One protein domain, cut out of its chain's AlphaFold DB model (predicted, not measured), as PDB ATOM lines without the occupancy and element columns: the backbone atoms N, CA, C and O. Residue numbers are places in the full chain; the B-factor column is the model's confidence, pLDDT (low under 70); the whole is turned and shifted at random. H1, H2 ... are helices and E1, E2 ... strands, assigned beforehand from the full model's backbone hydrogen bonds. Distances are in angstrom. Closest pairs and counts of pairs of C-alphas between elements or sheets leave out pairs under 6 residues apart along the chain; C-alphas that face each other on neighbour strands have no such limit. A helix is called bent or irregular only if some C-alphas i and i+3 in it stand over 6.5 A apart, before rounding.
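AT A GLANCE: This is residues 305 to 521 of the 836 residues of the protein "Hypothetical protein" of Rotaria sp. Silwood1 (UniProt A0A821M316). A long, loose helical body is built round a bent helix, H5, with H4 folded back along its first arm, H3 packed on H4, and the first part of H1, residues 309 to 318, packed on H5 near the bend. At one end of the longest axis H1 and H2 reach out, H1 running out and H2 coming back; at the other end H8 packs on the second arm of H5, near the tiny two-strand sheet of E1 and E2 and the short helix H6, and residues 449 to 454 stick out. The printed part has 217 residues with eight named helices and two named strands, in the order H1 H2 H3 H4 H5 E1 H6 E2 H7 H8; the sheet, E1 - E2, is antiparallel and the class is mostly helix. The whole is loose, with a radius of gyration of the C-alphas of 21.8 A, and elongated, spanning 77 by 48 by 33 A.

IN THESE COORDINATES: H1, residues 309 to 330, begins with C-alpha 309 at (35.757, -30.516, -14.778) and is 31.1 A long. H2, residues 339 to 351, is 17.3 A long and only just irregular: C-alphas 345 and 348 are 6.7 A apart. H3, residues 354 to 371, is 26.1 A long, and H4, residues 378 to 393, is 23.4 A. H5, residues 401 to 428, was assigned as one helix by its hydrogen bonds but is bent, with C-alphas 414 and 417 7.0 A apart. Its arms are H5a, residues 401 to 414, 20.2 A long, and H5b, residues 417 to 428, 15.5 A long; C-alpha 417 is at (32.134, -35.913, -15.873). E1, residues 440 to 442, H6, residues 453 to 458, E2, residues 460 to 462, and H7, residues 473 to 477, are short. H8, residues 480 to 499, is 28.8 A long and ends with C-alpha 499 at (33.649, -55.226, 6.848).

HOW THE PARTS SIT: H4 and the bent helix H5, its arms taken together, are the hubs, touching three other helices each. H4 and H5a form a helical hairpin, with a shallow tilt of 22 degrees, opposite ways; their closest C-alphas, those of Leu 388 and Val 411, are 6.8 A apart. H3 and H4 form another, with a shallow tilt of 34 degrees, only just short of steep, and C-alphas 363 and 384 closest at 6.5 A. H4 touches H7, with the C-alphas of His 389 and Ile 473 closest at 5.4 A. H1 touches H5a with residues 310 to 318 alone, at a steep tilt of 40 degrees, opposite ways; the C-alphas of Phe 314 and Thr 414 are closest, at 5.2 A. H2 touches no helix, but is close to H1 without clearly touching, with C-alphas 325 and 349 closest at 7.3 A. H5b touches H8 at a steep tilt of 41 degrees, the same way, with C-alphas 426 and 490 closest at 5.8 A. The closest C-alphas of E2 and H8, those of Phe 460 and Val 487, are 6.9 A apart. H6 is close to H8 but not clearly touching, with C-alphas 456 and 491 closest at 7.3 A. Between the antiparallel neighbours E1 and E2, N 441 and O 461 are 2.9 A apart and N 461 and O 441 3.0 A, within hydrogen-bond range. Every O i to N i+4 pair is within hydrogen-bond range in H1, H3, H5a, H5b, H6, H7 and H8; in H2 it is 7 of 9 and in H4 11 of 12.

THE WHOLE: The two C-alphas farthest apart, those of Ser 338 and Thr 452, are 77.4 A apart. The printed part has no cut. The link from H5 to E1, 11 residues, is long, and residues 500 to 521 hold no named element. The mean pLDDT of the printed part is 71.3, and 87 residues are under 70, among them residues 362 to 400, 463 to 477 and 507 to 521.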
ATOM      1  N   SER A 305      39.950 -21.005 -17.187       58.34
ATOM      2  CA  SER A 305      40.696 -21.480 -16.030       58.34
ATOM      3  C   SER A 305      40.283 -22.918 -15.738       58.34
ATOM      4  O   SER A 305      39.101 -23.231 -15.802       58.34
ATOM      5  N   LYS A 306      41.234 -23.785 -15.372       63.62
ATOM      6  CA  LYS A 306      41.011 -25.207 -15.030       63.62
ATOM      7  C   LYS A 306      40.231 -25.395 -13.712       63.62
ATOM      8  O   LYS A 306      40.611 -26.231 -12.898       63.62
ATOM      9  N   ASN A 307      39.213 -24.579 -13.467       64.06
ATOM     10  CA  ASN A 307      38.499 -24.457 -12.202       64.06
ATOM     11  C   ASN A 307      37.217 -25.294 -12.163       64.06
ATOM     12  O   ASN A 307      36.578 -25.328 -11.114       64.06
ATOM     13  N   SER A 308      36.856 -25.958 -13.268       73.44
ATOM     14  CA  SER A 308      35.795 -26.957 -13.267       73.44
ATOM     15  C   SER A 308      36.028 -28.099 -14.269       73.44
ATOM     16  O   SER A 308      36.565 -27.896 -15.360       73.44
ATOM     17  N   GLU A 309      35.663 -29.330 -13.907       76.50
ATOM     18  CA  GLU A 309      35.757 -30.516 -14.778       76.50
ATOM     19  C   GLU A 309      34.752 -30.443 -15.932       76.50
ATOM     20  O   GLU A 309      35.035 -30.871 -17.052       76.50
ATOM     21  N   THR A 310      33.596 -29.841 -15.687       76.44
ATOM     22  CA  THR A 310      32.482 -29.796 -16.639       76.44
ATOM     23  C   THR A 310      32.649 -28.720 -17.708       76.44
ATOM     24  O   THR A 310      32.391 -28.982 -18.884       76.44
ATOM     25  N   GLU A 311      33.184 -27.550 -17.358       75.62
ATOM     26  CA  GLU A 311      33.593 -26.528 -18.330       75.62
ATOM     27  C   GLU A 311      34.789 -26.997 -19.164       75.62
ATOM     28  O   GLU A 311      34.873 -26.682 -20.350       75.62
ATOM     29  N   ASN A 312      35.692 -27.800 -18.588       82.75
ATOM     30  CA  ASN A 312      36.788 -28.408 -19.339       82.75
ATOM     31  C   ASN A 312      36.266 -29.364 -20.421       82.75
ATOM     32  O   ASN A 312      36.718 -29.288 -21.566       82.75
ATOM     33  N   GLU A 313      35.298 -30.228 -20.099       83.88
ATOM     34  CA  GLU A 313      34.663 -31.096 -21.101       83.88
ATOM     35  C   GLU A 313      33.804 -30.308 -22.099       83.88
ATOM     36  O   GLU A 313      33.791 -30.631 -23.288       83.88
ATOM     37  N   PHE A 314      33.158 -29.216 -21.679       83.31
ATOM     38  CA  PHE A 314      32.496 -28.292 -22.605       83.31
ATOM     39  C   PHE A 314      33.491 -27.668 -23.595       83.31
ATOM     40  O   PHE A 314      33.279 -27.689 -24.810       83.31
ATOM     41  N   CYS A 315      34.627 -27.176 -23.099       84.25
ATOM     42  CA  CYS A 315      35.715 -26.666 -23.929       84.25
ATOM     43  C   CYS A 315      36.264 -27.755 -24.855       84.25
ATOM     44  O   CYS A 315      36.633 -27.468 -25.992       84.25
ATOM     45  N   GLN A 316      36.299 -29.010 -24.407       85.19
ATOM     46  CA  GLN A 316      36.694 -30.141 -25.238       85.19
ATOM     47  C   GLN A 316      35.678 -30.413 -26.358       85.19
ATOM     48  O   GLN A 316      36.086 -30.635 -27.500       85.19
ATOM     49  N   ALA A 317      34.378 -30.320 -26.074       86.75
ATOM     50  CA  ALA A 317      33.322 -30.412 -27.080       86.75
ATOM     51  C   ALA A 317      33.465 -29.313 -28.143       86.75
ATOM     52  O   ALA A 317      33.408 -29.609 -29.342       86.75
ATOM     53  N   LEU A 318      33.731 -28.075 -27.708       87.62
ATOM     54  CA  LEU A 318      34.014 -26.939 -28.587       87.62
ATOM     55  C   LEU A 318      35.284 -27.169 -29.418       87.62
ATOM     56  O   LEU A 318      35.262 -26.943 -30.620       87.62
ATOM     57  N   ARG A 319      36.374 -27.688 -28.834       89.75
ATOM     58  CA  ARG A 319      37.597 -28.046 -29.584       89.75
ATOM     59  C   ARG A 319      37.319 -29.079 -30.675       89.75
ATOM     60  O   ARG A 319      37.839 -28.940 -31.780       89.75
ATOM     61  N   CYS A 320      36.533 -30.113 -30.377       87.81
ATOM     62  CA  CYS A 320      36.141 -31.122 -31.364       87.81
ATOM     63  C   CYS A 320      35.326 -30.501 -32.505       87.81
ATOM     64  O   CYS A 320      35.601 -30.779 -33.669       87.81
ATOM     65  N   TYR A 321      34.386 -29.617 -32.175       88.88
ATOM     66  CA  TYR A 321      33.571 -28.911 -33.156       88.88
ATOM     67  C   TYR A 321      34.386 -27.927 -34.018       88.88
ATOM     68  O   TYR A 321      34.278 -27.948 -35.241       88.88
ATOM     69  N   LEU A 322      35.293 -27.141 -33.426       87.88
ATOM     70  CA  LEU A 322      36.186 -26.265 -34.193       87.88
ATOM     71  C   LEU A 322      37.105 -27.063 -35.125       87.88
ATOM     72  O   LEU A 322      37.342 -26.638 -36.249       87.88
ATOM     73  N   ARG A 323      37.597 -28.233 -34.695       88.56
ATOM     74  CA  ARG A 323      38.378 -29.132 -35.562       88.56
ATOM     75  C   ARG A 323      37.556 -29.664 -36.729       88.56
ATOM     76  O   ARG A 323      38.112 -29.823 -37.811       88.56
ATOM     77  N   TYR A 324      36.273 -29.949 -36.518       86.88
ATOM     78  CA  TYR A 324      35.367 -30.325 -37.599       86.88
ATOM     79  C   TYR A 324      35.267 -29.194 -38.624       86.88
ATOM     80  O   TYR A 324      35.582 -29.419 -39.786       86.88
ATOM     81  N   ILE A 325      34.983 -27.966 -38.184       85.69
ATOM     82  CA  ILE A 325      34.928 -26.799 -39.075       85.69
ATOM     83  C   ILE A 325      36.253 -26.593 -39.814       85.69
ATOM     84  O   ILE A 325      36.254 -26.415 -41.026       85.69
ATOM     85  N   GLN A 326      37.388 -26.663 -39.112       87.69
ATOM     86  CA  GLN A 326      38.713 -26.529 -39.725       87.69
ATOM     87  C   GLN A 326      38.956 -27.583 -40.806       87.69
ATOM     88  O   GLN A 326      39.477 -27.253 -41.864       87.69
ATOM     89  N   LYS A 327      38.570 -28.840 -40.559       86.06
ATOM     90  CA  LYS A 327      38.678 -29.909 -41.557       86.06
ATOM     91  C   LYS A 327      37.757 -29.662 -42.745       86.06
ATOM     92  O   LYS A 327      38.223 -29.765 -43.873       86.06
ATOM     93  N   SER A 328      36.501 -29.289 -42.502       82.25
ATOM     94  CA  SER A 328      35.554 -28.967 -43.568       82.25
ATOM     95  C   SER A 328      36.087 -27.835 -44.446       82.25
ATOM     96  O   SER A 328      36.057 -27.956 -45.661       82.25
ATOM     97  N   ILE A 329      36.660 -26.787 -43.846       85.19
ATOM     98  CA  ILE A 329      37.260 -25.654 -44.568       85.19
ATOM     99  C   ILE A 329      38.547 -26.060 -45.311       85.19
ATOM    100  O   ILE A 329      38.799 -25.579 -46.413       85.19
ATOM    101  N   ALA A 330      39.362 -26.953 -44.744       82.12
ATOM    102  CA  ALA A 330      40.628 -27.376 -45.347       82.12
ATOM    103  C   ALA A 330      40.464 -28.254 -46.600       82.12
ATOM    104  O   ALA A 330      41.378 -28.313 -47.415       82.12
ATOM    105  N   ILE A 331      39.320 -28.929 -46.759       80.62
ATOM    106  CA  ILE A 331      39.032 -29.779 -47.927       80.62
ATOM    107  C   ILE A 331      38.755 -28.936 -49.191       80.62
ATOM    108  O   ILE A 331      38.854 -29.447 -50.306       80.62
ATOM    109  N   TYR A 332      38.450 -27.639 -49.058       78.38
ATOM    110  CA  TYR A 332      38.131 -26.791 -50.209       78.38
ATOM    111  C   TYR A 332      39.361 -26.435 -51.050       78.38
ATOM    112  O   TYR A 332      40.299 -25.780 -50.594       78.38
ATOM    113  N   ASP A 333      39.296 -26.788 -52.332       75.81
ATOM    114  CA  ASP A 333      40.256 -26.381 -53.358       75.81
ATOM    115  C   ASP A 333      39.857 -25.021 -53.957       75.81
ATOM    116  O   ASP A 333      38.935 -24.933 -54.772       75.81
ATOM    117  N   SER A 334      40.555 -23.948 -53.567       72.12
ATOM    118  CA  SER A 334      40.230 -22.563 -53.951       72.12
ATOM    119  C   SER A 334      40.246 -22.304 -55.463       72.12
ATOM    120  O   SER A 334      39.687 -21.307 -55.912       72.12
ATOM    121  N   SER A 335      40.870 -23.183 -56.254       69.25
ATOM    122  CA  SER A 335      40.999 -23.026 -57.708       69.25
ATOM    123  C   SER A 335      39.725 -23.370 -58.494       69.25
ATOM    124  O   SER A 335      39.594 -22.977 -59.653       69.25
ATOM    125  N   LYS A 336      38.771 -24.086 -57.881       74.56
ATOM    126  CA  LYS A 336      37.593 -24.651 -58.570       74.56
ATOM    127  C   LYS A 336      36.281 -23.911 -58.310       74.56
ATOM    128  O   LYS A 336      35.283 -24.211 -58.964       74.56
ATOM    129  N   TYR A 337      36.261 -22.965 -57.373       78.06
ATOM    130  CA  TYR A 337      35.024 -22.339 -56.906       78.06
ATOM    131  C   TYR A 337      34.925 -20.867 -57.297       78.06
ATOM    132  O   TYR A 337      35.857 -20.085 -57.134       78.06
ATOM    133  N   SER A 338      33.740 -20.470 -57.758       80.38
ATOM    134  CA  SER A 338      33.336 -19.059 -57.806       80.38
ATOM    135  C   SER A 338      32.862 -18.570 -56.429       80.38
ATOM    136  O   SER A 338      32.442 -19.376 -55.597       80.38
ATOM    137  N   LEU A 339      32.836 -17.247 -56.199       81.94
ATOM    138  CA  LEU A 339      32.381 -16.650 -54.925       81.94
ATOM    139  C   LEU A 339      30.992 -17.150 -54.475       81.94
ATOM    140  O   LEU A 339      30.753 -17.343 -53.286       81.94
ATOM    141  N   VAL A 340      30.073 -17.374 -55.420       83.25
ATOM    142  CA  VAL A 340      28.701 -17.824 -55.126       83.25
ATOM    143  C   VAL A 340      28.665 -19.305 -54.754       83.25
ATOM    144  O   VAL A 340      27.962 -19.685 -53.821       83.25
ATOM    145  N   GLN A 341      29.431 -20.142 -55.458       84.69
ATOM    146  CA  GLN A 341      29.538 -21.569 -55.134       84.69
ATOM    147  C   GLN A 341      30.207 -21.772 -53.774       84.69
ATOM    148  O   GLN A 341      29.745 -22.594 -52.989       84.69
ATOM    149  N   PHE A 342      31.233 -20.971 -53.478       85.12
ATOM    150  CA  PHE A 342      31.871 -20.938 -52.168       85.12
ATOM    151  C   PHE A 342      30.867 -20.580 -51.063       85.12
ATOM    152  O   PHE A 342      30.739 -21.319 -50.088       85.12
ATOM    153  N   ALA A 343      30.091 -19.505 -51.249       84.94
ATOM    154  CA  ALA A 343      29.070 -19.096 -50.286       84.94
ATOM    155  C   ALA A 343      28.031 -20.198 -50.041       84.94
ATOM    156  O   ALA A 343      27.745 -20.524 -48.897       84.94
ATOM    157  N   ALA A 344      27.526 -20.847 -51.095       82.88
ATOM    158  CA  ALA A 344      26.529 -21.910 -50.959       82.88
ATOM    159  C   ALA A 344      27.011 -23.105 -50.112       82.88
ATOM    160  O   ALA A 344      26.200 -23.746 -49.445       82.88
ATOM    161  N   GLN A 345      28.311 -23.407 -50.132       82.56
ATOM    162  CA  GLN A 345      28.884 -24.543 -49.410       82.56
ATOM    163  C   GLN A 345      29.315 -24.190 -47.981       82.56
ATOM    164  O   GLN A 345      29.141 -24.998 -47.071       82.56
ATOM    165  N   ILE A 346      29.855 -22.988 -47.775       83.62
ATOM    166  CA  ILE A 346      30.385 -22.548 -46.479       83.62
ATOM    167  C   ILE A 346      29.295 -21.944 -45.590       83.62
ATOM    168  O   ILE A 346      29.309 -22.160 -44.378       83.62
ATOM    169  N   ASP A 347      28.320 -21.235 -46.159       84.19
ATOM    170  CA  ASP A 347      27.287 -20.533 -45.393       84.19
ATOM    171  C   ASP A 347      26.526 -21.421 -44.394       84.19
ATOM    172  O   ASP A 347      26.389 -20.995 -43.245       84.19
ATOM    173  N   PRO A 348      26.088 -22.651 -44.739       81.56
ATOM    174  CA  PRO A 348      25.417 -23.531 -43.779       81.56
ATOM    175  C   PRO A 348      26.310 -23.900 -42.587       81.56
ATOM    176  O   PRO A 348      25.840 -23.990 -41.453       81.56
ATOM    177  N   ILE A 349      27.612 -24.080 -42.832       81.12
ATOM    178  CA  ILE A 349      28.598 -24.392 -41.793       81.12
ATOM    179  C   ILE A 349      28.783 -23.174 -40.885       81.12
ATOM    180  O   ILE A 349      28.815 -23.323 -39.664       81.12
ATOM    181  N   LEU A 350      28.849 -21.966 -41.451       80.12
ATOM    182  CA  LEU A 350      29.023 -20.740 -40.671       80.12
ATOM    183  C   LEU A 350      27.792 -20.387 -39.838       80.12
ATOM    184  O   LEU A 350      27.957 -19.968 -38.700       80.12
ATOM    185  N   CYS A 351      26.578 -20.619 -40.343       76.50
ATOM    186  CA  CYS A 351      25.355 -20.435 -39.552       76.50
ATOM    187  C   CYS A 351      25.354 -21.305 -38.284       76.50
ATOM    188  O   CYS A 351      24.842 -20.903 -37.244       76.50
ATOM    189  N   SER A 352      26.007 -22.472 -38.322       77.44
ATOM    190  CA  SER A 352      26.110 -23.332 -37.141       77.44
ATOM    191  C   SER A 352      26.980 -22.755 -36.006       77.44
ATOM    192  O   SER A 352      26.843 -23.206 -34.869       77.44
ATOM    193  N   LEU A 353      27.819 -21.738 -36.274       77.75
ATOM    194  CA  LEU A 353      28.676 -21.071 -35.276       77.75
ATOM    195  C   LEU A 353      27.901 -20.164 -34.307       77.75
ATOM    196  O   LEU A 353      28.412 -19.856 -33.227       77.75
ATOM    197  N   ASP A 354      26.679 -19.757 -34.648       77.12
ATOM    198  CA  ASP A 354      25.893 -18.837 -33.817       77.12
ATOM    199  C   ASP A 354      25.435 -19.496 -32.506       77.12
ATOM    200  O   ASP A 354      25.420 -18.868 -31.444       77.12
ATOM    201  N   LEU A 355      25.136 -20.799 -32.548       75.56
ATOM    202  CA  LEU A 355      24.739 -21.582 -31.376       75.56
ATOM    203  C   LEU A 355      25.840 -21.642 -30.294       75.56
ATOM    204  O   LEU A 355      25.564 -21.248 -29.158       75.56
ATOM    205  N   PRO A 356      27.079 -22.102 -30.576       77.44
ATOM    206  CA  PRO A 356      28.138 -22.125 -29.570       77.44
ATOM    207  C   PRO A 356      28.515 -20.724 -29.084       77.44
ATOM    208  O   PRO A 356      28.894 -20.580 -27.925       77.44
ATOM    209  N   LEU A 357      28.377 -19.687 -29.917       76.50
ATOM    210  CA  LEU A 357      28.622 -18.313 -29.488       76.50
ATOM    211  C   LEU A 357      27.585 -17.846 -28.456       76.50
ATOM    212  O   LEU A 357      27.971 -17.312 -27.418       76.50
ATOM    213  N   SER A 358      26.299 -18.114 -28.703       75.81
ATOM    214  CA  SER A 358      25.207 -17.852 -27.754       75.81
ATOM    215  C   SER A 358      25.387 -18.630 -26.441       75.81
ATOM    216  O   SER A 358      25.197 -18.103 -25.342       75.81
ATOM    217  N   LEU A 359      25.857 -19.878 -26.525       71.38
ATOM    218  CA  LEU A 359      26.213 -20.663 -25.340       71.38
ATOM    219  C   LEU A 359      27.381 -20.032 -24.563       71.38
ATOM    220  O   LEU A 359      27.338 -19.955 -23.342       71.38
ATOM    221  N   ILE A 360      28.421 -19.539 -25.235       73.31
ATOM    222  CA  ILE A 360      29.565 -18.915 -24.553       73.31
ATOM    223  C   ILE A 360      29.193 -17.557 -23.947       73.31
ATOM    224  O   ILE A 360      29.649 -17.246 -22.847       73.31
ATOM    225  N   SER A 361      28.384 -16.739 -24.629       71.31
ATOM    226  CA  SER A 361      27.954 -15.441 -24.093       71.31
ATOM    227  C   SER A 361      27.110 -15.621 -22.836       71.31
ATOM    228  O   SER A 361      27.400 -14.999 -21.817       71.31
ATOM    229  N   THR A 362      26.152 -16.549 -22.865       65.81
ATOM    230  CA  THR A 362      25.323 -16.876 -21.697       65.81
ATOM    231  C   THR A 362      26.161 -17.411 -20.534       65.81
ATOM    232  O   THR A 362      25.944 -17.017 -19.391       65.81
ATOM    233  N   VAL A 363      27.185 -18.232 -20.796       65.19
ATOM    234  CA  VAL A 363      28.114 -18.699 -19.751       65.19
ATOM    235  C   VAL A 363      28.929 -17.549 -19.152       65.19
ATOM    236  O   VAL A 363      29.007 -17.433 -17.930       65.19
ATOM    237  N   LYS A 364      29.482 -16.654 -19.980       68.25
ATOM    238  CA  LYS A 364      30.260 -15.494 -19.507       68.25
ATOM    239  C   LYS A 364      29.420 -14.510 -18.694       68.25
ATOM    240  O   LYS A 364      29.878 -14.034 -17.654       68.25
ATOM    241  N   GLU A 365      28.205 -14.203 -19.140       62.47
ATOM    242  CA  GLU A 365      27.264 -13.361 -18.390       62.47
ATOM    243  C   GLU A 365      26.972 -13.968 -17.014       62.47
ATOM    244  O   GLU A 365      26.983 -13.282 -15.988       62.47
ATOM    245  N   LEU A 366      26.808 -15.289 -16.953       56.69
ATOM    246  CA  LEU A 366      26.569 -15.983 -15.697       56.69
ATOM    247  C   LEU A 366      27.786 -15.994 -14.774       56.69
ATOM    248  O   LEU A 366      27.620 -15.761 -13.576       56.69
ATOM    249  N   GLU A 367      29.000 -16.181 -15.285       59.50
ATOM    250  CA  GLU A 367      30.218 -16.040 -14.478       59.50
ATOM    251  C   GLU A 367      30.335 -14.646 -13.851       59.50
ATOM    252  O   GLU A 367      30.707 -14.516 -12.680       59.50
ATOM    253  N   GLN A 368      29.975 -13.601 -14.600       60.62
ATOM    254  CA  GLN A 368      29.981 -12.225 -14.104       60.62
ATOM    255  C   GLN A 368      28.951 -12.019 -12.981       60.62
ATOM    256  O   GLN A 368      29.275 -11.391 -11.973       60.62
ATOM    257  N   THR A 369      27.757 -12.618 -13.082       53.41
ATOM    258  CA  THR A 369      26.740 -12.564 -12.006       53.41
ATOM    259  C   THR A 369      27.095 -13.391 -10.761       53.41
ATOM    260  O   THR A 369      26.631 -13.099  -9.657       53.41
ATOM    261  N   ILE A 370      27.919 -14.434 -10.895       52.38
ATOM    262  CA  ILE A 370      28.344 -15.278  -9.764       52.38
ATOM    263  C   ILE A 370      29.466 -14.598  -8.975       52.38
ATOM    264  O   ILE A 370      29.439 -14.605  -7.743       52.38
ATOM    265  N   ARG A 371      30.406 -13.930  -9.661       52.84
ATOM    266  CA  ARG A 371      31.483 -13.158  -9.011       52.84
ATOM    267  C   ARG A 371      30.957 -12.072  -8.069       52.84
ATOM    268  O   ARG A 371      31.646 -11.731  -7.112       52.84
ATOM    269  N   THR A 372      29.747 -11.565  -8.300       50.03
ATOM    270  CA  THR A 372      29.102 -10.561  -7.445       50.03
ATOM    271  C   THR A 372      28.264 -11.153  -6.305       50.03
ATOM    272  O   THR A 372      27.922 -10.412  -5.387       50.03
ATOM    273  N   SER A 373      27.952 -12.460  -6.308       44.06
ATOM    274  CA  SER A 373      26.996 -13.067  -5.360       44.06
ATOM    275  C   SER A 373      27.545 -14.190  -4.463       44.06
ATOM    276  O   SER A 373      27.016 -14.363  -3.369       44.06
ATOM    277  N   SER A 374      28.593 -14.940  -4.842       41.31
ATOM    278  CA  SER A 374      29.438 -15.753  -3.926       41.31
ATOM    279  C   SER A 374      30.514 -16.548  -4.694       41.31
ATOM    280  O   SER A 374      30.279 -16.950  -5.832       41.31
ATOM    281  N   PRO A 375      31.677 -16.866  -4.086       45.81
ATOM    282  CA  PRO A 375      32.804 -17.526  -4.754       45.81
ATOM    283  C   PRO A 375      32.651 -19.059  -4.812       45.81
ATOM    284  O   PRO A 375      33.582 -19.791  -4.492       45.81
ATOM    285  N   ASN A 376      31.471 -19.574  -5.164       51.50
ATOM    286  CA  ASN A 376      31.244 -21.020  -5.248       51.50
ATOM    287  C   ASN A 376      31.198 -21.484  -6.712       51.50
ATOM    288  O   ASN A 376      30.182 -21.331  -7.389       51.50
ATOM    289  N   THR A 377      32.286 -22.118  -7.157       51.00
ATOM    290  CA  THR A 377      32.467 -22.827  -8.448       51.00
ATOM    291  C   THR A 377      31.328 -23.800  -8.780       51.00
ATOM    292  O   THR A 377      30.944 -23.932  -9.938       51.00
ATOM    293  N   SER A 378      30.701 -24.375  -7.749       51.88
ATOM    294  CA  SER A 378      29.504 -25.236  -7.798       51.88
ATOM    295  C   SER A 378      28.328 -24.672  -8.620       51.88
ATOM    296  O   SER A 378      27.522 -25.420  -9.171       51.88
ATOM    297  N   ILE A 379      28.206 -23.343  -8.720       55.16
ATOM    298  CA  ILE A 379      27.042 -22.676  -9.326       55.16
ATOM    299  C   ILE A 379      27.160 -22.586 -10.859       55.16
ATOM    300  O   ILE A 379      26.139 -22.586 -11.547       55.16
ATOM    301  N   ALA A 380      28.380 -22.537 -11.405       55.94
ATOM    302  CA  ALA A 380      28.604 -22.392 -12.845       55.94
ATOM    303  C   ALA A 380      28.138 -23.636 -13.622       55.94
ATOM    304  O   ALA A 380      27.418 -23.516 -14.612       55.94
ATOM    305  N   PHE A 381      28.447 -24.829 -13.107       60.53
ATOM    306  CA  PHE A 381      28.043 -26.109 -13.690       60.53
ATOM    307  C   PHE A 381      26.524 -26.297 -13.743       60.53
ATOM    308  O   PHE A 381      25.951 -26.597 -14.793       60.53
ATOM    309  N   VAL A 382      25.846 -26.095 -12.611       58.41
ATOM    310  CA  VAL A 382      24.401 -26.325 -12.546       58.41
ATOM    311  C   VAL A 382      23.646 -25.329 -13.419       58.41
ATOM    312  O   VAL A 382      22.668 -25.710 -14.065       58.41
ATOM    313  N   LYS A 383      24.159 -24.105 -13.563       60.44
ATOM    314  CA  LYS A 383      23.581 -23.130 -14.486       60.44
ATOM    315  C   LYS A 383      23.899 -23.422 -15.961       60.44
ATOM    316  O   LYS A 383      22.978 -23.354 -16.769       60.44
ATOM    317  N   LEU A 384      25.119 -23.845 -16.320       63.31
ATOM    318  CA  LEU A 384      25.448 -24.297 -17.687       63.31
ATOM    319  C   LEU A 384      24.531 -25.446 -18.117       63.31
ATOM    320  O   LEU A 384      23.964 -25.424 -19.208       63.31
ATOM    321  N   SER A 385      24.324 -26.416 -17.224       62.22
ATOM    322  CA  SER A 385      23.391 -27.507 -17.480       62.22
ATOM    323  C   SER A 385      21.967 -26.971 -17.677       62.22
ATOM    324  O   SER A 385      21.340 -27.300 -18.674       62.22
ATOM    325  N   SER A 386      21.472 -26.061 -16.827       62.81
ATOM    326  CA  SER A 386      20.133 -25.478 -17.009       62.81
ATOM    327  C   SER A 386      19.954 -24.725 -18.322       62.81
ATOM    328  O   SER A 386      18.880 -24.777 -18.901       62.81
ATOM    329  N   ILE A 387      20.999 -24.082 -18.844       63.75
ATOM    330  CA  ILE A 387      20.920 -23.406 -20.143       63.75
ATOM    331  C   ILE A 387      20.821 -24.422 -21.276       63.75
ATOM    332  O   ILE A 387      19.993 -24.284 -22.169       63.75
ATOM    333  N   LEU A 388      21.639 -25.474 -21.237       66.62
ATOM    334  CA  LEU A 388      21.552 -26.546 -22.227       66.62
ATOM    335  C   LEU A 388      20.175 -27.221 -22.184       66.62
ATOM    336  O   LEU A 388      19.637 -27.587 -23.221       66.62
ATOM    337  N   HIS A 389      19.578 -27.322 -20.998       64.88
ATOM    338  CA  HIS A 389      18.229 -27.835 -20.807       64.88
ATOM    339  C   HIS A 389      17.144 -26.948 -21.414       64.88
ATOM    340  O   HIS A 389      16.281 -27.432 -22.144       64.88
ATOM    341  N   THR A 390      17.166 -25.649 -21.112       61.97
ATOM    342  CA  THR A 390      16.183 -24.702 -21.642       61.97
ATOM    343  C   THR A 390      16.310 -24.625 -23.157       61.97
ATOM    344  O   THR A 390      15.297 -24.648 -23.852       61.97
ATOM    345  N   LEU A 391      17.535 -24.661 -23.683       61.97
ATOM    346  CA  LEU A 391      17.806 -24.733 -25.117       61.97
ATOM    347  C   LEU A 391      17.500 -26.090 -25.748       61.97
ATOM    348  O   LEU A 391      17.382 -26.138 -26.963       61.97
ATOM    349  N   LEU A 392      17.373 -27.178 -24.988       66.50
ATOM    350  CA  LEU A 392      16.842 -28.448 -25.494       66.50
ATOM    351  C   LEU A 392      15.309 -28.389 -25.552       66.50
ATOM    352  O   LEU A 392      14.712 -28.729 -26.571       66.50
ATOM    353  N   ASN A 393      14.670 -27.896 -24.489       63.78
ATOM    354  CA  ASN A 393      13.214 -27.915 -24.340       63.78
ATOM    355  C   ASN A 393      12.489 -26.852 -25.170       63.78
ATOM    356  O   ASN A 393      11.458 -27.150 -25.765       63.78
ATOM    357  N   HIS A 394      13.014 -25.626 -25.266       59.25
ATOM    358  CA  HIS A 394      12.381 -24.544 -26.044       59.25
ATOM    359  C   HIS A 394      12.440 -24.751 -27.563       59.25
ATOM    360  O   HIS A 394      11.827 -24.020 -28.332       59.25
ATOM    361  N   ASN A 395      13.185 -25.755 -27.986       52.66
ATOM    362  CA  ASN A 395      13.875 -25.784 -29.261       52.66
ATOM    363  C   ASN A 395      13.658 -27.157 -29.940       52.66
ATOM    364  O   ASN A 395      13.785 -27.297 -31.152       52.66
ATOM    365  N   TYR A 396      13.173 -28.147 -29.183       53.34
ATOM    366  CA  TYR A 396      12.774 -29.475 -29.655       53.34
ATOM    367  C   TYR A 396      11.744 -29.461 -30.800       53.34
ATOM    368  O   TYR A 396      11.655 -30.417 -31.566       53.34
ATOM    369  N   HIS A 397      10.949 -28.391 -30.923       51.78
ATOM    370  CA  HIS A 397       9.847 -28.317 -31.886       51.78
ATOM    371  C   HIS A 397      10.124 -27.478 -33.138       51.78
ATOM    372  O   HIS A 397       9.325 -27.555 -34.067       51.78
ATOM    373  N   ASN A 398      11.203 -26.685 -33.186       52.12
ATOM    374  CA  ASN A 398      11.332 -25.632 -34.206       52.12
ATOM    375  C   ASN A 398      12.742 -25.429 -34.779       52.12
ATOM    376  O   ASN A 398      12.968 -24.441 -35.473       52.12
ATOM    377  N   ILE A 399      13.691 -26.319 -34.482       57.69
ATOM    378  CA  ILE A 399      15.062 -26.168 -34.966       57.69
ATOM    379  C   ILE A 399      15.377 -27.116 -36.134       57.69
ATOM    380  O   ILE A 399      14.981 -28.282 -36.127       57.69
ATOM    381  N   ASP A 400      16.178 -26.635 -37.092       64.94
ATOM    382  CA  ASP A 400      16.854 -27.460 -38.092       64.94
ATOM    383  C   ASP A 400      17.626 -28.620 -37.441       64.94
ATOM    384  O   ASP A 400      18.363 -28.452 -36.466       64.94
ATOM    385  N   HIS A 401      17.534 -29.805 -38.042       70.56
ATOM    386  CA  HIS A 401      18.159 -31.041 -37.557       70.56
ATOM    387  C   HIS A 401      19.652 -30.888 -37.173       70.56
ATOM    388  O   HIS A 401      20.140 -31.562 -36.267       70.56
ATOM    389  N   ILE A 402      20.380 -29.972 -37.823       71.81
ATOM    390  CA  ILE A 402      21.809 -29.708 -37.592       71.81
ATOM    391  C   ILE A 402      22.078 -29.138 -36.192       71.81
ATOM    392  O   ILE A 402      22.954 -29.642 -35.487       71.81
ATOM    393  N   TYR A 403      21.335 -28.122 -35.749       75.19
ATOM    394  CA  TYR A 403      21.573 -27.541 -34.421       75.19
ATOM    395  C   TYR A 403      21.129 -28.489 -33.304       75.19
ATOM    396  O   TYR A 403      21.734 -28.485 -32.235       75.19
ATOM    397  N   PHE A 404      20.116 -29.328 -33.545       76.19
ATOM    398  CA  PHE A 404      19.708 -30.357 -32.589       76.19
ATOM    399  C   PHE A 404      20.832 -31.377 -32.346       76.19
ATOM    400  O   PHE A 404      21.177 -31.655 -31.198       76.19
ATOM    401  N   LEU A 405      21.470 -31.868 -33.414       80.00
ATOM    402  CA  LEU A 405      22.633 -32.757 -33.303       80.00
ATOM    403  C   LEU A 405      23.815 -32.085 -32.589       80.00
ATOM    404  O   LEU A 405      24.470 -32.712 -31.755       80.00
ATOM    405  N   LEU A 406      24.076 -30.806 -32.880       80.81
ATOM    406  CA  LEU A 406      25.120 -30.038 -32.196       80.81
ATOM    407  C   LEU A 406      24.827 -29.881 -30.704       80.81
ATOM    408  O   LEU A 406      25.726 -30.028 -29.877       80.81
ATOM    409  N   LEU A 407      23.570 -29.633 -30.343       79.44
ATOM    410  CA  LEU A 407      23.157 -29.507 -28.954       79.44
ATOM    411  C   LEU A 407      23.300 -30.834 -28.199       79.44
ATOM    412  O   LEU A 407      23.828 -30.833 -27.088       79.44
ATOM    413  N   ILE A 408      22.926 -31.963 -28.814       79.69
ATOM    414  CA  ILE A 408      23.190 -33.297 -28.252       79.69
ATOM    415  C   ILE A 408      24.689 -33.482 -28.017       79.69
ATOM    416  O   ILE A 408      25.077 -33.870 -26.919       79.69
ATOM    417  N   HIS A 409      25.537 -33.147 -28.997       83.44
ATOM    418  CA  HIS A 409      26.993 -33.238 -28.846       83.44
ATOM    419  C   HIS A 409      27.491 -32.442 -27.631       83.44
ATOM    420  O   HIS A 409      28.220 -32.984 -26.798       83.44
ATOM    421  N   PHE A 410      27.055 -31.192 -27.457       82.88
ATOM    422  CA  PHE A 410      27.436 -30.395 -26.285       82.88
ATOM    423  C   PHE A 410      26.916 -30.989 -24.967       82.88
ATOM    424  O   PHE A 410      27.646 -31.020 -23.973       82.88
ATOM    425  N   VAL A 411      25.693 -31.516 -24.948       80.25
ATOM    426  CA  VAL A 411      25.081 -32.132 -23.760       80.25
ATOM    427  C   VAL A 411      25.796 -33.430 -23.372       80.25
ATOM    428  O   VAL A 411      26.104 -33.641 -22.202       80.25
ATOM    429  N   THR A 412      26.130 -34.290 -24.334       81.75
ATOM    430  CA  THR A 412      26.836 -35.552 -24.068       81.75
ATOM    431  C   THR A 412      28.218 -35.321 -23.470       81.75
ATOM    432  O   THR A 412      28.592 -36.000 -22.514       81.75
ATOM    433  N   TYR A 413      28.976 -34.349 -23.983       83.12
ATOM    434  CA  TYR A 413      30.292 -34.031 -23.428       83.12
ATOM    435  C   TYR A 413      30.191 -33.378 -22.045       83.12
ATOM    436  O   TYR A 413      30.904 -33.784 -21.131       83.12
ATOM    437  N   THR A 414      29.274 -32.430 -21.847       79.31
ATOM    438  CA  THR A 414      29.117 -31.737 -20.550       79.31
ATOM    439  C   THR A 414      28.619 -32.643 -19.427       79.31
ATOM    440  O   THR A 414      28.994 -32.444 -18.272       79.31
ATOM    441  N   LEU A 415      27.820 -33.666 -19.742       79.25
ATOM    442  CA  LEU A 415      27.348 -34.655 -18.768       79.25
ATOM    443  C   LEU A 415      28.344 -35.798 -18.525       79.25
ATOM    444  O   LEU A 415      28.171 -36.579 -17.589       79.25
ATOM    445  N   ARG A 416      29.411 -35.921 -19.319       81.56
ATOM    446  CA  ARG A 416      30.387 -37.008 -19.172       81.56
ATOM    447  C   ARG A 416      31.086 -37.037 -17.799       81.56
ATOM    448  O   ARG A 416      31.171 -38.130 -17.235       81.56
ATOM    449  N   PRO A 417      31.544 -35.913 -17.213       83.56
ATOM    450  CA  PRO A 417      32.134 -35.913 -15.873       83.56
ATOM    451  C   PRO A 417      31.164 -36.415 -14.809       83.56
ATOM    452  O   PRO A 417      31.549 -37.189 -13.941       83.56
ATOM    453  N   LEU A 418      29.881 -36.057 -14.924       80.00
ATOM    454  CA  LEU A 418      28.845 -36.563 -14.030       80.00
ATOM    455  C   LEU A 418      28.738 -38.089 -14.103       80.00
ATOM    456  O   LEU A 418      28.620 -38.744 -13.074       80.00
ATOM    457  N   LEU A 419      28.796 -38.666 -15.302       81.62
ATOM    458  CA  LEU A 419      28.761 -40.116 -15.482       81.62
ATOM    459  C   LEU A 419      29.968 -40.795 -14.820       81.62
ATOM    460  O   LEU A 419      29.821 -41.812 -14.143       81.62
ATOM    461  N   LEU A 420      31.161 -40.213 -14.973       83.62
ATOM    462  CA  LEU A 420      32.385 -40.695 -14.327       83.62
ATOM    463  C   LEU A 420      32.311 -40.574 -12.800       83.62
ATOM    464  O   LEU A 420      32.679 -41.503 -12.082       83.62
ATOM    465  N   PHE A 421      31.769 -39.469 -12.299       84.31
ATOM    466  CA  PHE A 421      31.515 -39.276 -10.879       84.31
ATOM    467  C   PHE A 421      30.527 -40.319 -10.339       84.31
ATOM    468  O   PHE A 421      30.821 -40.997  -9.357       84.31
ATOM    469  N   LEU A 422      29.386 -40.517 -11.008       82.88
ATOM    470  CA  LEU A 422      28.368 -41.487 -10.600       82.88
ATOM    471  C   LEU A 422      28.872 -42.928 -10.671       82.88
ATOM    472  O   LEU A 422      28.604 -43.703  -9.758       82.88
ATOM    473  N   THR A 423      29.624 -43.300 -11.708       83.00
ATOM    474  CA  THR A 423      30.240 -44.636 -11.798       83.00
ATOM    475  C   THR A 423      31.274 -44.849 -10.691       83.00
ATOM    476  O   THR A 423      31.275 -45.897 -10.041       83.00
ATOM    477  N   GLY A 424      32.122 -43.856 -10.408       81.06
ATOM    478  CA  GLY A 424      33.059 -43.894  -9.282       81.06
ATOM    479  C   GLY A 424      32.350 -44.044  -7.933       81.06
ATOM    480  O   GLY A 424      32.760 -44.849  -7.093       81.06
ATOM    481  N   LEU A 425      31.239 -43.332  -7.753       83.81
ATOM    482  CA  LEU A 425      30.476 -43.328  -6.513       83.81
ATOM    483  C   LEU A 425      29.678 -44.628  -6.311       83.81
ATOM    484  O   LEU A 425      29.796 -45.263  -5.269       83.81
ATOM    485  N   ILE A 426      28.912 -45.060  -7.315       82.25
ATOM    486  CA  ILE A 426      28.006 -46.217  -7.227       82.25
ATOM    487  C   ILE A 426      28.780 -47.537  -7.229       82.25
ATOM    488  O   ILE A 426      28.456 -48.433  -6.456       82.25
ATOM    489  N   ILE A 427      29.798 -47.667  -8.087       78.31
ATOM    490  CA  ILE A 427      30.500 -48.945  -8.300       78.31
ATOM    491  C   ILE A 427      31.696 -49.071  -7.359       78.31
ATOM    492  O   ILE A 427      31.929 -50.130  -6.788       78.31
ATOM    493  N   HIS A 428      32.467 -47.997  -7.179       74.38
ATOM    494  CA  HIS A 428      33.725 -48.058  -6.429       74.38
ATOM    495  C   HIS A 428      33.608 -47.490  -5.006       74.38
ATOM    496  O   HIS A 428      34.536 -47.662  -4.206       74.38
ATOM    497  N   SER A 429      32.484 -46.830  -4.675       76.69
ATOM    498  CA  SER A 429      32.310 -46.028  -3.447       76.69
ATOM    499  C   SER A 429      33.395 -44.971  -3.254       76.69
ATOM    500  O   SER A 429      33.724 -44.607  -2.125       76.69
ATOM    501  N   ASN A 430      33.983 -44.493  -4.348       79.62
ATOM    502  CA  ASN A 430      35.040 -43.499  -4.303       79.62
ATOM    503  C   ASN A 430      34.435 -42.129  -4.600       79.62
ATOM    504  O   ASN A 430      33.966 -41.873  -5.707       79.62
ATOM    505  N   TYR A 431      34.472 -41.245  -3.606       78.94
ATOM    506  CA  TYR A 431      34.093 -39.854  -3.792       78.94
ATOM    507  C   TYR A 431      35.270 -39.071  -4.382       78.94
ATOM    508  O   TYR A 431      36.291 -38.880  -3.720       78.94
ATOM    509  N   LEU A 432      35.128 -38.636  -5.633       75.69
ATOM    510  CA  LEU A 432      36.104 -37.810  -6.339       75.69
ATOM    511  C   LEU A 432      35.388 -36.584  -6.901       75.69
ATOM    512  O   LEU A 432      34.874 -36.618  -8.010       75.69
ATOM    513  N   ASP A 433      35.360 -35.511  -6.116       79.62
ATOM    514  CA  ASP A 433      34.928 -34.189  -6.564       79.62
ATOM    515  C   ASP A 433      35.986 -33.167  -6.138       79.62
ATOM    516  O   ASP A 433      36.135 -32.855  -4.954       79.62
ATOM    517  N   ARG A 434      36.788 -32.704  -7.100       74.88
ATOM    518  CA  ARG A 434      37.907 -31.783  -6.842       74.88
ATOM    519  C   ARG A 434      37.462 -30.327  -6.748       74.88
ATOM    520  O   ARG A 434      38.133 -29.536  -6.087       74.88
ATOM    521  N   TYR A 435      36.359 -29.985  -7.405       71.62
ATOM    522  CA  TYR A 435      35.918 -28.605  -7.628       71.62
ATOM    523  C   TYR A 435      34.588 -28.281  -6.945       71.62
ATOM    524  O   TYR A 435      34.137 -27.132  -6.990       71.62
ATOM    525  N   ASN A 436      34.006 -29.264  -6.252       73.25
ATOM    526  CA  ASN A 436      32.746 -29.164  -5.532       73.25
ATOM    527  C   ASN A 436      31.578 -28.792  -6.461       73.25
ATOM    528  O   ASN A 436      30.808 -27.863  -6.199       73.25
ATOM    529  N   GLU A 437      31.505 -29.475  -7.599       73.44
ATOM    530  CA  GLU A 437      30.518 -29.224  -8.654       73.44
ATOM    531  C   GLU A 437      29.238 -30.030  -8.460       73.44
ATOM    532  O   GLU A 437      28.160 -29.584  -8.856       73.44
ATOM    533  N   TYR A 438      29.334 -31.208  -7.844       76.88
ATOM    534  CA  TYR A 438      28.226 -32.151  -7.801       76.88
ATOM    535  C   TYR A 438      27.284 -31.894  -6.615       76.88
ATOM    536  O   TYR A 438      27.693 -31.397  -5.564       76.88
ATOM    537  N   PRO A 439      25.996 -32.273  -6.734       71.75
ATOM    538  CA  PRO A 439      25.010 -32.052  -5.674       71.75
ATOM    539  C   PRO A 439      25.286 -32.872  -4.403       71.75
ATOM    540  O   PRO A 439      24.703 -32.595  -3.357       71.75
ATOM    541  N   ILE A 440      26.155 -33.885  -4.462       76.44
ATOM    542  CA  ILE A 440      26.522 -34.715  -3.314       76.44
ATOM    543  C   ILE A 440      27.829 -34.177  -2.726       76.44
ATOM    544  O   ILE A 440      28.877 -34.255  -3.359       76.44
ATOM    545  N   LEU A 441      27.776 -33.675  -1.493       75.88
ATOM    546  CA  LEU A 441      28.948 -33.265  -0.718       75.88
ATOM    547  C   LEU A 441      29.382 -34.387   0.219       75.88
ATOM    548  O   LEU A 441      28.557 -34.907   0.977       75.88
ATOM    549  N   PHE A 442      30.679 -34.692   0.235       74.00
ATOM    550  CA  PHE A 442      31.272 -35.618   1.198       74.00
ATOM    551  C   PHE A 442      32.062 -34.867   2.277       74.00
ATOM    552  O   PHE A 442      33.185 -34.407   2.067       74.00
ATOM    553  N   ASN A 443      31.481 -34.754   3.468       69.62
ATOM    554  CA  ASN A 443      32.077 -34.066   4.611       69.62
ATOM    555  C   ASN A 443      32.938 -35.027   5.449       69.62
ATOM    556  O   ASN A 443      32.604 -35.337   6.592       69.62
ATOM    557  N   TYR A 444      34.055 -35.506   4.894       64.56
ATOM    558  CA  TYR A 444      34.938 -36.449   5.598       64.56
ATOM    559  C   TYR A 444      35.715 -35.790   6.748       64.56
ATOM    560  O   TYR A 444      35.710 -36.276   7.877       64.56
ATOM    561  N   ASN A 445      36.314 -34.622   6.494       58.53
ATOM    562  CA  ASN A 445      37.306 -34.001   7.384       58.53
ATOM    563  C   ASN A 445      36.782 -33.601   8.774       58.53
ATOM    564  O   ASN A 445      37.574 -33.402   9.688       58.53
ATOM    565  N   ARG A 446      35.459 -33.480   8.954       55.66
ATOM    566  CA  ARG A 446      34.841 -33.098  10.236       55.66
ATOM    567  C   ARG A 446      34.401 -34.285  11.097       55.66
ATOM    568  O   ARG A 446      34.080 -34.076  12.261       55.66
ATOM    569  N   LEU A 447      34.359 -35.502  10.549       57.84
ATOM    570  CA  LEU A 447      33.696 -36.652  11.186       57.84
ATOM    571  C   LEU A 447      34.619 -37.864  11.407       57.84
ATOM    572  O   LEU A 447      34.165 -38.872  11.934       57.84
ATOM    573  N   ILE A 448      35.915 -37.762  11.078       56.25
ATOM    574  CA  ILE A 448      36.925 -38.841  11.189       56.25
ATOM    575  C   ILE A 448      36.999 -39.481  12.593       56.25
ATOM    576  O   ILE A 448      37.341 -40.655  12.709       56.25
ATOM    577  N   GLY A 449      36.655 -38.744  13.654       56.12
ATOM    578  CA  GLY A 449      36.686 -39.244  15.036       56.12
ATOM    579  C   GLY A 449      35.403 -39.931  15.521       56.12
ATOM    580  O   GLY A 449      35.413 -40.560  16.575       56.12
ATOM    581  N   LEU A 450      34.296 -39.826  14.783       54.69
ATOM    582  CA  LEU A 450      32.993 -40.319  15.221       54.69
ATOM    583  C   LEU A 450      32.681 -41.636  14.501       54.69
ATOM    584  O   LEU A 450      32.339 -41.641  13.329       54.69
ATOM    585  N   LYS A 451      32.745 -42.773  15.201       63.19
ATOM    586  CA  LYS A 451      32.183 -44.056  14.720       63.19
ATOM    587  C   LYS A 451      30.692 -44.184  15.065       63.19
ATOM    588  O   LYS A 451      30.200 -45.273  15.338       63.19
ATOM    589  N   THR A 452      29.985 -43.061  15.138       67.81
ATOM    590  CA  THR A 452      28.603 -42.978  15.624       67.81
ATOM    591  C   THR A 452      27.608 -42.898  14.465       67.81
ATOM    592  O   THR A 452      27.976 -42.703  13.306       67.81
ATOM    593  N   ILE A 453      26.315 -43.008  14.778       68.25
ATOM    594  CA  ILE A 453      25.203 -42.799  13.831       68.25
ATOM    595  C   ILE A 453      25.323 -41.435  13.121       68.25
ATOM    596  O   ILE A 453      24.966 -41.298  11.948       68.25
ATOM    597  N   ASP A 454      25.900 -40.431  13.789       67.81
ATOM    598  CA  ASP A 454      26.165 -39.107  13.218       67.81
ATOM    599  C   ASP A 454      27.126 -39.133  12.024       67.81
ATOM    600  O   ASP A 454      26.954 -38.349  11.092       67.81
ATOM    601  N   PHE A 455      28.102 -40.046  11.998       72.00
ATOM    602  CA  PHE A 455      28.986 -40.206  10.844       72.00
ATOM    603  C   PHE A 455      28.188 -40.647   9.624       72.00
ATOM    604  O   PHE A 455      28.201 -39.989   8.587       72.00
ATOM    605  N   TRP A 456      27.399 -41.710   9.749       72.75
ATOM    606  CA  TRP A 456      26.629 -42.235   8.624       72.75
ATOM    607  C   TRP A 456      25.529 -41.276   8.166       72.75
ATOM    608  O   TRP A 456      25.275 -41.174   6.968       72.75
ATOM    609  N   THR A 457      24.934 -40.501   9.074       69.00
ATOM    610  CA  THR A 457      23.876 -39.538   8.728       69.00
ATOM    611  C   THR A 457      24.409 -38.232   8.131       69.00
ATOM    612  O   THR A 457      23.801 -37.728   7.188       69.00
ATOM    613  N   LYS A 458      25.555 -37.709   8.597       68.44
ATOM    614  CA  LYS A 458      26.085 -36.382   8.204       68.44
ATOM    615  C   LYS A 458      27.258 -36.412   7.208       68.44
ATOM    616  O   LYS A 458      27.660 -35.355   6.726       68.44
ATOM    617  N   THR A 459      27.801 -37.588   6.877       70.31
ATOM    618  CA  THR A 459      28.910 -37.748   5.902       70.31
ATOM    619  C   THR A 459      28.549 -37.287   4.499       70.31
ATOM    620  O   THR A 459      29.332 -36.577   3.873       70.31
ATOM    621  N   PHE A 460      27.370 -37.667   4.016       73.19
ATOM    622  CA  PHE A 460      26.851 -37.250   2.718       73.19
ATOM    623  C   PHE A 460      25.736 -36.234   2.923       73.19
ATOM    624  O   PHE A 460      24.685 -36.565   3.477       73.19
ATOM    625  N   THR A 461      25.958 -35.004   2.470       70.94
ATOM    626  CA  THR A 461      24.926 -33.963   2.452       70.94
ATOM    627  C   THR A 461      24.570 -33.651   1.011       70.94
ATOM    628  O   THR A 461      25.443 -33.315   0.216       70.94
ATOM    629  N   ILE A 462      23.287 -33.753   0.673       71.50
ATOM    630  CA  ILE A 462      22.796 -33.351  -0.644       71.50
ATOM    631  C   ILE A 462      22.652 -31.828  -0.615       71.50
ATOM    632  O   ILE A 462      21.798 -31.287   0.089       71.50
ATOM    633  N   ARG A 463      23.519 -31.123  -1.343       65.81
ATOM    634  CA  ARG A 463      23.417 -29.682  -1.555       65.81
ATOM    635  C   ARG A 463      22.327 -29.446  -2.589       65.81
ATOM    636  O   ARG A 463      22.586 -29.421  -3.787       65.81
ATOM    637  N   TYR A 464      21.100 -29.258  -2.119       54.72
ATOM    638  CA  TYR A 464      20.077 -28.684  -2.978       54.72
ATOM    639  C   TYR A 464      20.460 -27.235  -3.267       54.72
ATOM    640  O   TYR A 464      20.590 -26.417  -2.353       54.72
ATOM    641  N   LEU A 465      20.707 -26.920  -4.536       51.97
ATOM    642  CA  LEU A 465      20.922 -25.550  -4.984       51.97
ATOM    643  C   LEU A 465      19.580 -24.829  -4.914       51.97
ATOM    644  O   LEU A 465      18.902 -24.710  -5.916       51.97
ATOM    645  N   TYR A 466      19.191 -24.380  -3.722       40.22
ATOM    646  CA  TYR A 466      17.909 -23.743  -3.384       40.22
ATOM    647  C   TYR A 466      17.573 -22.443  -4.151       40.22
ATOM    648  O   TYR A 466      16.670 -21.711  -3.759       40.22
ATOM    649  N   ALA A 467      18.250 -22.145  -5.257       40.28
ATOM    650  CA  ALA A 467      17.924 -21.037  -6.137       40.28
ATOM    651  C   ALA A 467      17.515 -21.587  -7.516       40.28
ATOM    652  O   ALA A 467      18.370 -21.866  -8.353       40.28
ATOM    653  N   ASN A 468      16.197 -21.706  -7.729       43.16
ATOM    654  CA  ASN A 468      15.505 -21.926  -9.016       43.16
ATOM    655  C   ASN A 468      15.575 -23.357  -9.600       43.16
ATOM    656  O   ASN A 468      16.058 -23.594 -10.704       43.16
ATOM    657  N   THR A 469      15.056 -24.332  -8.851       48.44
ATOM    658  CA  THR A 469      15.266 -25.783  -9.034       48.44
ATOM    659  C   THR A 469      14.230 -26.524  -9.890       48.44
ATOM    660  O   THR A 469      13.905 -27.665  -9.570       48.44
ATOM    661  N   HIS A 470      13.715 -25.939 -10.970       46.59
ATOM    662  CA  HIS A 470      12.917 -26.702 -11.953       46.59
ATOM    663  C   HIS A 470      13.547 -26.773 -13.351       46.59
ATOM    664  O   HIS A 470      13.188 -27.657 -14.125       46.59
ATOM    665  N   ASP A 471      14.567 -25.954 -13.633       49.94
ATOM    666  CA  ASP A 471      15.076 -25.785 -15.001       49.94
ATOM    667  C   ASP A 471      16.456 -26.411 -15.251       49.94
ATOM    668  O   ASP A 471      17.006 -26.284 -16.342       49.94
ATOM    669  N   THR A 472      17.041 -27.104 -14.271       57.53
ATOM    670  CA  THR A 472      18.360 -27.742 -14.433       57.53
ATOM    671  C   THR A 472      18.223 -29.150 -15.015       57.53
ATOM    672  O   THR A 472      17.367 -29.915 -14.566       57.53
ATOM    673  N   ILE A 473      19.115 -29.535 -15.945       57.91
ATOM    674  CA  ILE A 473      19.210 -30.928 -16.444       57.91
ATOM    675  C   ILE A 473      19.322 -31.897 -15.264       57.91
ATOM    676  O   ILE A 473      18.741 -32.976 -15.289       57.91
ATOM    677  N   PHE A 474      20.015 -31.492 -14.197       59.50
ATOM    678  CA  PHE A 474      20.174 -32.285 -12.983       59.50
ATOM    679  C   PHE A 474      18.864 -32.674 -12.322       59.50
ATOM    680  O   PHE A 474      18.732 -33.824 -11.940       59.50
ATOM    681  N   HIS A 475      17.891 -31.771 -12.213       60.81
ATOM    682  CA  HIS A 475      16.619 -32.117 -11.581       60.81
ATOM    683  C   HIS A 475      15.807 -33.111 -12.428       60.81
ATOM    684  O   HIS A 475      15.042 -33.906 -11.886       60.81
ATOM    685  N   GLN A 476      15.961 -33.078 -13.755       62.06
ATOM    686  CA  GLN A 476      15.262 -34.008 -14.643       62.06
ATOM    687  C   GLN A 476      15.972 -35.357 -14.778       62.06
ATOM    688  O   GLN A 476      15.315 -36.392 -14.765       62.06
ATOM    689  N   ILE A 477      17.305 -35.358 -14.880       63.84
ATOM    690  CA  ILE A 477      18.108 -36.583 -14.995       63.84
ATOM    691  C   ILE A 477      18.276 -37.269 -13.630       63.84
ATOM    692  O   ILE A 477      18.241 -38.493 -13.546       63.84
ATOM    693  N   LEU A 478      18.455 -36.495 -12.557       70.31
ATOM    694  CA  LEU A 478      18.672 -36.964 -11.185       70.31
ATOM    695  C   LEU A 478      17.680 -36.308 -10.209       70.31
ATOM    696  O   LEU A 478      18.056 -35.430  -9.425       70.31
ATOM    697  N   PRO A 479      16.415 -36.758 -10.213       72.56
ATOM    698  CA  PRO A 479      15.463 -36.450  -9.154       72.56
ATOM    699  C   PRO A 479      16.019 -36.733  -7.748       72.56
ATOM    700  O   PRO A 479      16.907 -37.576  -7.563       72.56
ATOM    701  N   ILE A 480      15.455 -36.059  -6.740       71.50
ATOM    702  CA  ILE A 480      15.836 -36.187  -5.317       71.50
ATOM    703  C   ILE A 480      15.865 -37.646  -4.886       71.50
ATOM    704  O   ILE A 480      16.786 -38.081  -4.192       71.50
ATOM    705  N   GLU A 481      14.857 -38.398  -5.316       76.25
ATOM    706  CA  GLU A 481      14.655 -39.786  -4.940       76.25
ATOM    707  C   GLU A 481      15.838 -40.645  -5.393       76.25
ATOM    708  O   GLU A 481      16.366 -41.437  -4.610       76.25
ATOM    709  N   TYR A 482      16.317 -40.441  -6.622       79.12
ATOM    710  CA  TYR A 482      17.475 -41.158  -7.149       79.12
ATOM    711  C   TYR A 482      18.773 -40.727  -6.471       79.12
ATOM    712  O   TYR A 482      19.588 -41.581  -6.133       79.12
ATOM    713  N   LEU A 483      18.962 -39.433  -6.192       77.69
ATOM    714  CA  LEU A 483      20.129 -38.963  -5.435       77.69
ATOM    715  C   LEU A 483      20.185 -39.592  -4.039       77.69
ATOM    716  O   LEU A 483      21.248 -40.024  -3.591       77.69
ATOM    717  N   GLN A 484      19.041 -39.703  -3.362       80.69
ATOM    718  CA  GLN A 484      18.959 -40.346  -2.057       80.69
ATOM    719  C   GLN A 484      19.254 -41.850  -2.138       80.69
ATOM    720  O   GLN A 484      19.978 -42.378  -1.290       80.69
ATOM    721  N   GLN A 485      18.760 -42.539  -3.172       83.75
ATOM    722  CA  GLN A 485      19.107 -43.939  -3.429       83.75
ATOM    723  C   GLN A 485      20.608 -44.113  -3.677       83.75
ATOM    724  O   GLN A 485      21.224 -44.983  -3.066       83.75
ATOM    725  N   ILE A 486      21.218 -43.254  -4.497       84.00
ATOM    726  CA  ILE A 486      22.657 -43.276  -4.787       84.00
ATOM    727  C   ILE A 486      23.470 -43.092  -3.503       84.00
ATOM    728  O   ILE A 486      24.400 -43.859  -3.245       84.00
ATOM    729  N   VAL A 487      23.101 -42.132  -2.651       82.94
ATOM    730  CA  VAL A 487      23.763 -41.921  -1.354       82.94
ATOM    731  C   VAL A 487      23.627 -43.153  -0.453       82.94
ATOM    732  O   VAL A 487      24.604 -43.570   0.170       82.94
ATOM    733  N   ASN A 488      22.447 -43.776  -0.400       83.88
ATOM    734  CA  ASN A 488      22.228 -44.983   0.399       83.88
ATOM    735  C   ASN A 488      23.036 -46.182  -0.122       83.88
ATOM    736  O   ASN A 488      23.633 -46.898   0.679       83.88
ATOM    737  N   ILE A 489      23.111 -46.375  -1.443       84.19
ATOM    738  CA  ILE A 489      23.944 -47.412  -2.072       84.19
ATOM    739  C   ILE A 489      25.414 -47.183  -1.724       84.19
ATOM    740  O   ILE A 489      26.090 -48.101  -1.272       84.19
ATOM    741  N   THR A 490      25.885 -45.942  -1.852       83.06
ATOM    742  CA  THR A 490      27.271 -45.565  -1.550       83.06
ATOM    743  C   THR A 490      27.620 -45.848  -0.089       83.06
ATOM    744  O   THR A 490      28.666 -46.423   0.202       83.06
ATOM    745  N   ARG A 491      26.731 -45.496   0.851       82.94
ATOM    746  CA  ARG A 491      26.910 -45.793   2.283       82.94
ATOM    747  C   ARG A 491      26.980 -47.295   2.547       82.94
ATOM    748  O   ARG A 491      27.886 -47.740   3.247       82.94
ATOM    749  N   SER A 492      26.056 -48.063   1.972       84.62
ATOM    750  CA  SER A 492      26.005 -49.521   2.127       84.62
ATOM    751  C   SER A 492      27.254 -50.193   1.565       84.62
ATOM    752  O   SER A 492      27.854 -51.032   2.230       84.62
ATOM    753  N   LEU A 493      27.697 -49.794   0.374       82.00
ATOM    754  CA  LEU A 493      28.881 -50.362  -0.261       82.00
ATOM    755  C   LEU A 493      30.172 -49.952   0.469       82.00
ATOM    756  O   LEU A 493      31.058 -50.785   0.659       82.00
ATOM    757  N   MET A 494      30.248 -48.719   0.985       80.12
ATOM    758  CA  MET A 494      31.343 -48.289   1.860       80.12
ATOM    759  C   MET A 494      31.388 -49.107   3.159       80.12
ATOM    760  O   MET A 494      32.473 -49.490   3.595       80.12
ATOM    761  N   LEU A 495      30.233 -49.423   3.756       82.88
ATOM    762  CA  LEU A 495      30.148 -50.280   4.941       82.88
ATOM    763  C   LEU A 495      30.604 -51.714   4.639       82.88
ATOM    764  O   LEU A 495      31.408 -52.263   5.387       82.88
ATOM    765  N   ILE A 496      30.159 -52.298   3.523       83.81
ATOM    766  CA  ILE A 496      30.590 -53.640   3.102       83.81
ATOM    767  C   ILE A 496      32.109 -53.669   2.911       83.81
ATOM    768  O   ILE A 496      32.768 -54.556   3.444       83.81
ATOM    769  N   LYS A 497      32.681 -52.657   2.250       82.12
ATOM    770  CA  LYS A 497      34.131 -52.532   2.030       82.12
ATOM    771  C   LYS A 497      34.932 -52.403   3.331       82.12
ATOM    772  O   LYS A 497      36.091 -52.817   3.372       82.12
ATOM    773  N   LEU A 498      34.343 -51.817   4.378       81.31
ATOM    774  CA  LEU A 498      34.939 -51.766   5.718       81.31
ATOM    775  C   LEU A 498      34.896 -53.131   6.421       81.31
ATOM    776  O   LEU A 498      35.846 -53.460   7.128       81.31
ATOM    777  N   CYS A 499      33.831 -53.912   6.224       82.25
ATOM    778  CA  CYS A 499      33.649 -55.226   6.848       82.25
ATOM    779  C   CYS A 499      34.446 -56.340   6.150       82.25
ATOM    780  O   CYS A 499      35.136 -57.105   6.819       82.25
ATOM    781  N   ASP A 500      34.371 -56.436   4.819       79.69
ATOM    782  CA  ASP A 500      35.162 -57.370   4.017       79.69
ATOM    783  C   ASP A 500      35.505 -56.783   2.639       79.69
ATOM    784  O   ASP A 500      34.647 -56.550   1.785       79.69
ATOM    785  N   LYS A 501      36.805 -56.601   2.394       79.25
ATOM    786  CA  LYS A 501      37.336 -56.112   1.115       79.25
ATOM    787  C   LYS A 501      37.198 -57.134  -0.017       79.25
ATOM    788  O   LYS A 501      37.178 -56.732  -1.177       79.25
ATOM    789  N   ASN A 502      37.111 -58.424   0.312       77.56
ATOM    790  CA  ASN A 502      37.013 -59.528  -0.646       77.56
ATOM    791  C   ASN A 502      35.563 -59.913  -0.962       77.56
ATOM    792  O   ASN A 502      35.331 -60.907  -1.649       77.56
ATOM    793  N   HIS A 503      34.587 -59.157  -0.451       81.81
ATOM    794  CA  HIS A 503      33.191 -59.366  -0.798       81.81
ATOM    795  C   HIS A 503      33.006 -59.201  -2.320       81.81
ATOM    796  O   HIS A 503      33.538 -58.233  -2.875       81.81
ATOM    797  N   PRO A 504      32.221 -60.061  -3.000       76.19
ATOM    798  CA  PRO A 504      32.057 -60.015  -4.456       76.19
ATOM    799  C   PRO A 504      31.632 -58.629  -4.968       76.19
ATOM    800  O   PRO A 504      32.131 -58.180  -5.991       76.19
ATOM    801  N   LEU A 505      30.773 -57.909  -4.233       76.12
ATOM    802  CA  LEU A 505      30.355 -56.529  -4.569       76.12
ATOM    803  C   LEU A 505      31.486 -55.484  -4.519       76.12
ATOM    804  O   LEU A 505      31.357 -54.430  -5.133       76.12
ATOM    805  N   CYS A 506      32.569 -55.739  -3.781       71.94
ATOM    806  CA  CYS A 506      33.709 -54.827  -3.644       71.94
ATOM    807  C   CYS A 506      34.911 -55.256  -4.496       71.94
ATOM    808  O   CYS A 506      35.696 -54.407  -4.923       71.94
ATOM    809  N   SER A 507      35.060 -56.554  -4.760       63.47
ATOM    810  CA  SER A 507      36.049 -57.085  -5.692       63.47
ATOM    811  C   SER A 507      35.489 -57.034  -7.113       63.47
ATOM    812  O   SER A 507      34.718 -57.904  -7.513       63.47
ATOM    813  N   ILE A 508      35.889 -56.036  -7.904       59.69
ATOM    814  CA  ILE A 508      35.525 -55.921  -9.331       59.69
ATOM    815  C   ILE A 508      36.359 -56.927 -10.147       59.69
ATOM    816  O   ILE A 508      37.152 -56.581 -11.014       59.69
ATOM    817  N   THR A 509      36.240 -58.206  -9.805       54.53
ATOM    818  CA  THR A 509      36.805 -59.357 -10.523       54.53
ATOM    819  C   THR A 509      35.757 -60.000 -11.438       54.53
ATOM    820  O   THR A 509      35.937 -61.111 -11.933       54.53
ATOM    821  N   THR A 510      34.619 -59.336 -11.660       54.97
ATOM    822  CA  THR A 510      33.628 -59.717 -12.669       54.97
ATOM    823  C   THR A 510      34.086 -59.256 -14.053       54.97
ATOM    824  O   THR A 510      34.466 -58.105 -14.242       54.97
ATOM    825  N   ASN A 511      34.003 -60.150 -15.046       55.94
ATOM    826  CA  ASN A 511      34.257 -59.827 -16.459       55.94
ATOM    827  C   ASN A 511      33.284 -58.765 -17.007       55.94
ATOM    828  O   ASN A 511      33.536 -58.173 -18.055       55.94
ATOM    829  N   ILE A 512      32.174 -58.526 -16.301       60.56
ATOM    830  CA  ILE A 512      31.186 -57.496 -16.602       60.56
ATOM    831  C   ILE A 512      31.352 -56.371 -15.578       60.56
ATOM    832  O   ILE A 512      31.018 -56.526 -14.401       60.56
ATOM    833  N   ILE A 513      31.892 -55.244 -16.036       64.75
ATOM    834  CA  ILE A 513      31.921 -53.993 -15.277       64.75
ATOM    835  C   ILE A 513      30.611 -53.263 -15.595       64.75
ATOM    836  O   ILE A 513      30.353 -53.015 -16.777       64.75
ATOM    837  N   PRO A 514      29.773 -52.920 -14.599       67.06
ATOM    838  CA  PRO A 514      28.563 -52.153 -14.857       67.06
ATOM    839  C   PRO A 514      28.938 -50.798 -15.469       67.06
ATOM    840  O   PRO A 514      29.745 -50.054 -14.917       67.06
ATOM    841  N   GLN A 515      28.374 -50.488 -16.635       67.31
ATOM    842  CA  GLN A 515      28.566 -49.206 -17.308       67.31
ATOM    843  C   GLN A 515      27.291 -48.387 -17.159       67.31
ATOM    844  O   GLN A 515      26.208 -48.838 -17.523       67.31
ATOM    845  N   LEU A 516      27.422 -47.179 -16.620       69.62
ATOM    846  CA  LEU A 516      26.359 -46.188 -16.716       69.62
ATOM    847  C   LEU A 516      26.541 -45.480 -18.051       69.62
ATOM    848  O   LEU A 516      27.638 -45.002 -18.319       69.62
ATOM    849  N   ASN A 517      25.482 -45.398 -18.852       66.75
ATOM    850  CA  ASN A 517      25.455 -44.674 -20.120       66.75
ATOM    851  C   ASN A 517      24.189 -43.812 -20.184       66.75
ATOM    852  O   ASN A 517      23.127 -44.236 -19.731       66.75
ATOM    853  N   PHE A 518      24.290 -42.616 -20.770       65.56
ATOM    854  CA  PHE A 518      23.110 -41.819 -21.103       65.56
ATOM    855  C   PHE A 518      22.481 -42.355 -22.386       65.56
ATOM    856  O   PHE A 518      23.154 -42.476 -23.411       65.56
ATOM    857  N   ILE A 519      21.191 -42.672 -22.323       62.22
ATOM    858  CA  ILE A 519      20.414 -43.145 -23.466       62.22
ATOM    859  C   ILE A 519      19.545 -41.981 -23.939       62.22
ATOM    860  O   ILE A 519      18.710 -41.481 -23.192       62.22
ATOM    861  N   TYR A 520      19.757 -41.547 -25.181       56.94
ATOM    862  CA  TYR A 520      19.000 -40.449 -25.794       56.94
ATOM    863  C   TYR A 520      17.776 -40.934 -26.585       56.94
ATOM    864  O   TYR A 520      16.910 -40.134 -26.928       56.94
ATOM    865  N   ILE A 521      17.691 -42.237 -26.882       56.22
ATOM    866  CA  ILE A 521      16.622 -42.837 -27.688       56.22
ATOM    867  C   ILE A 521      16.082 -44.071 -26.956       56.22
ATOM    868  O   ILE A 521      16.811 -45.038 -26.751       56.22
TER     869      ILE A 521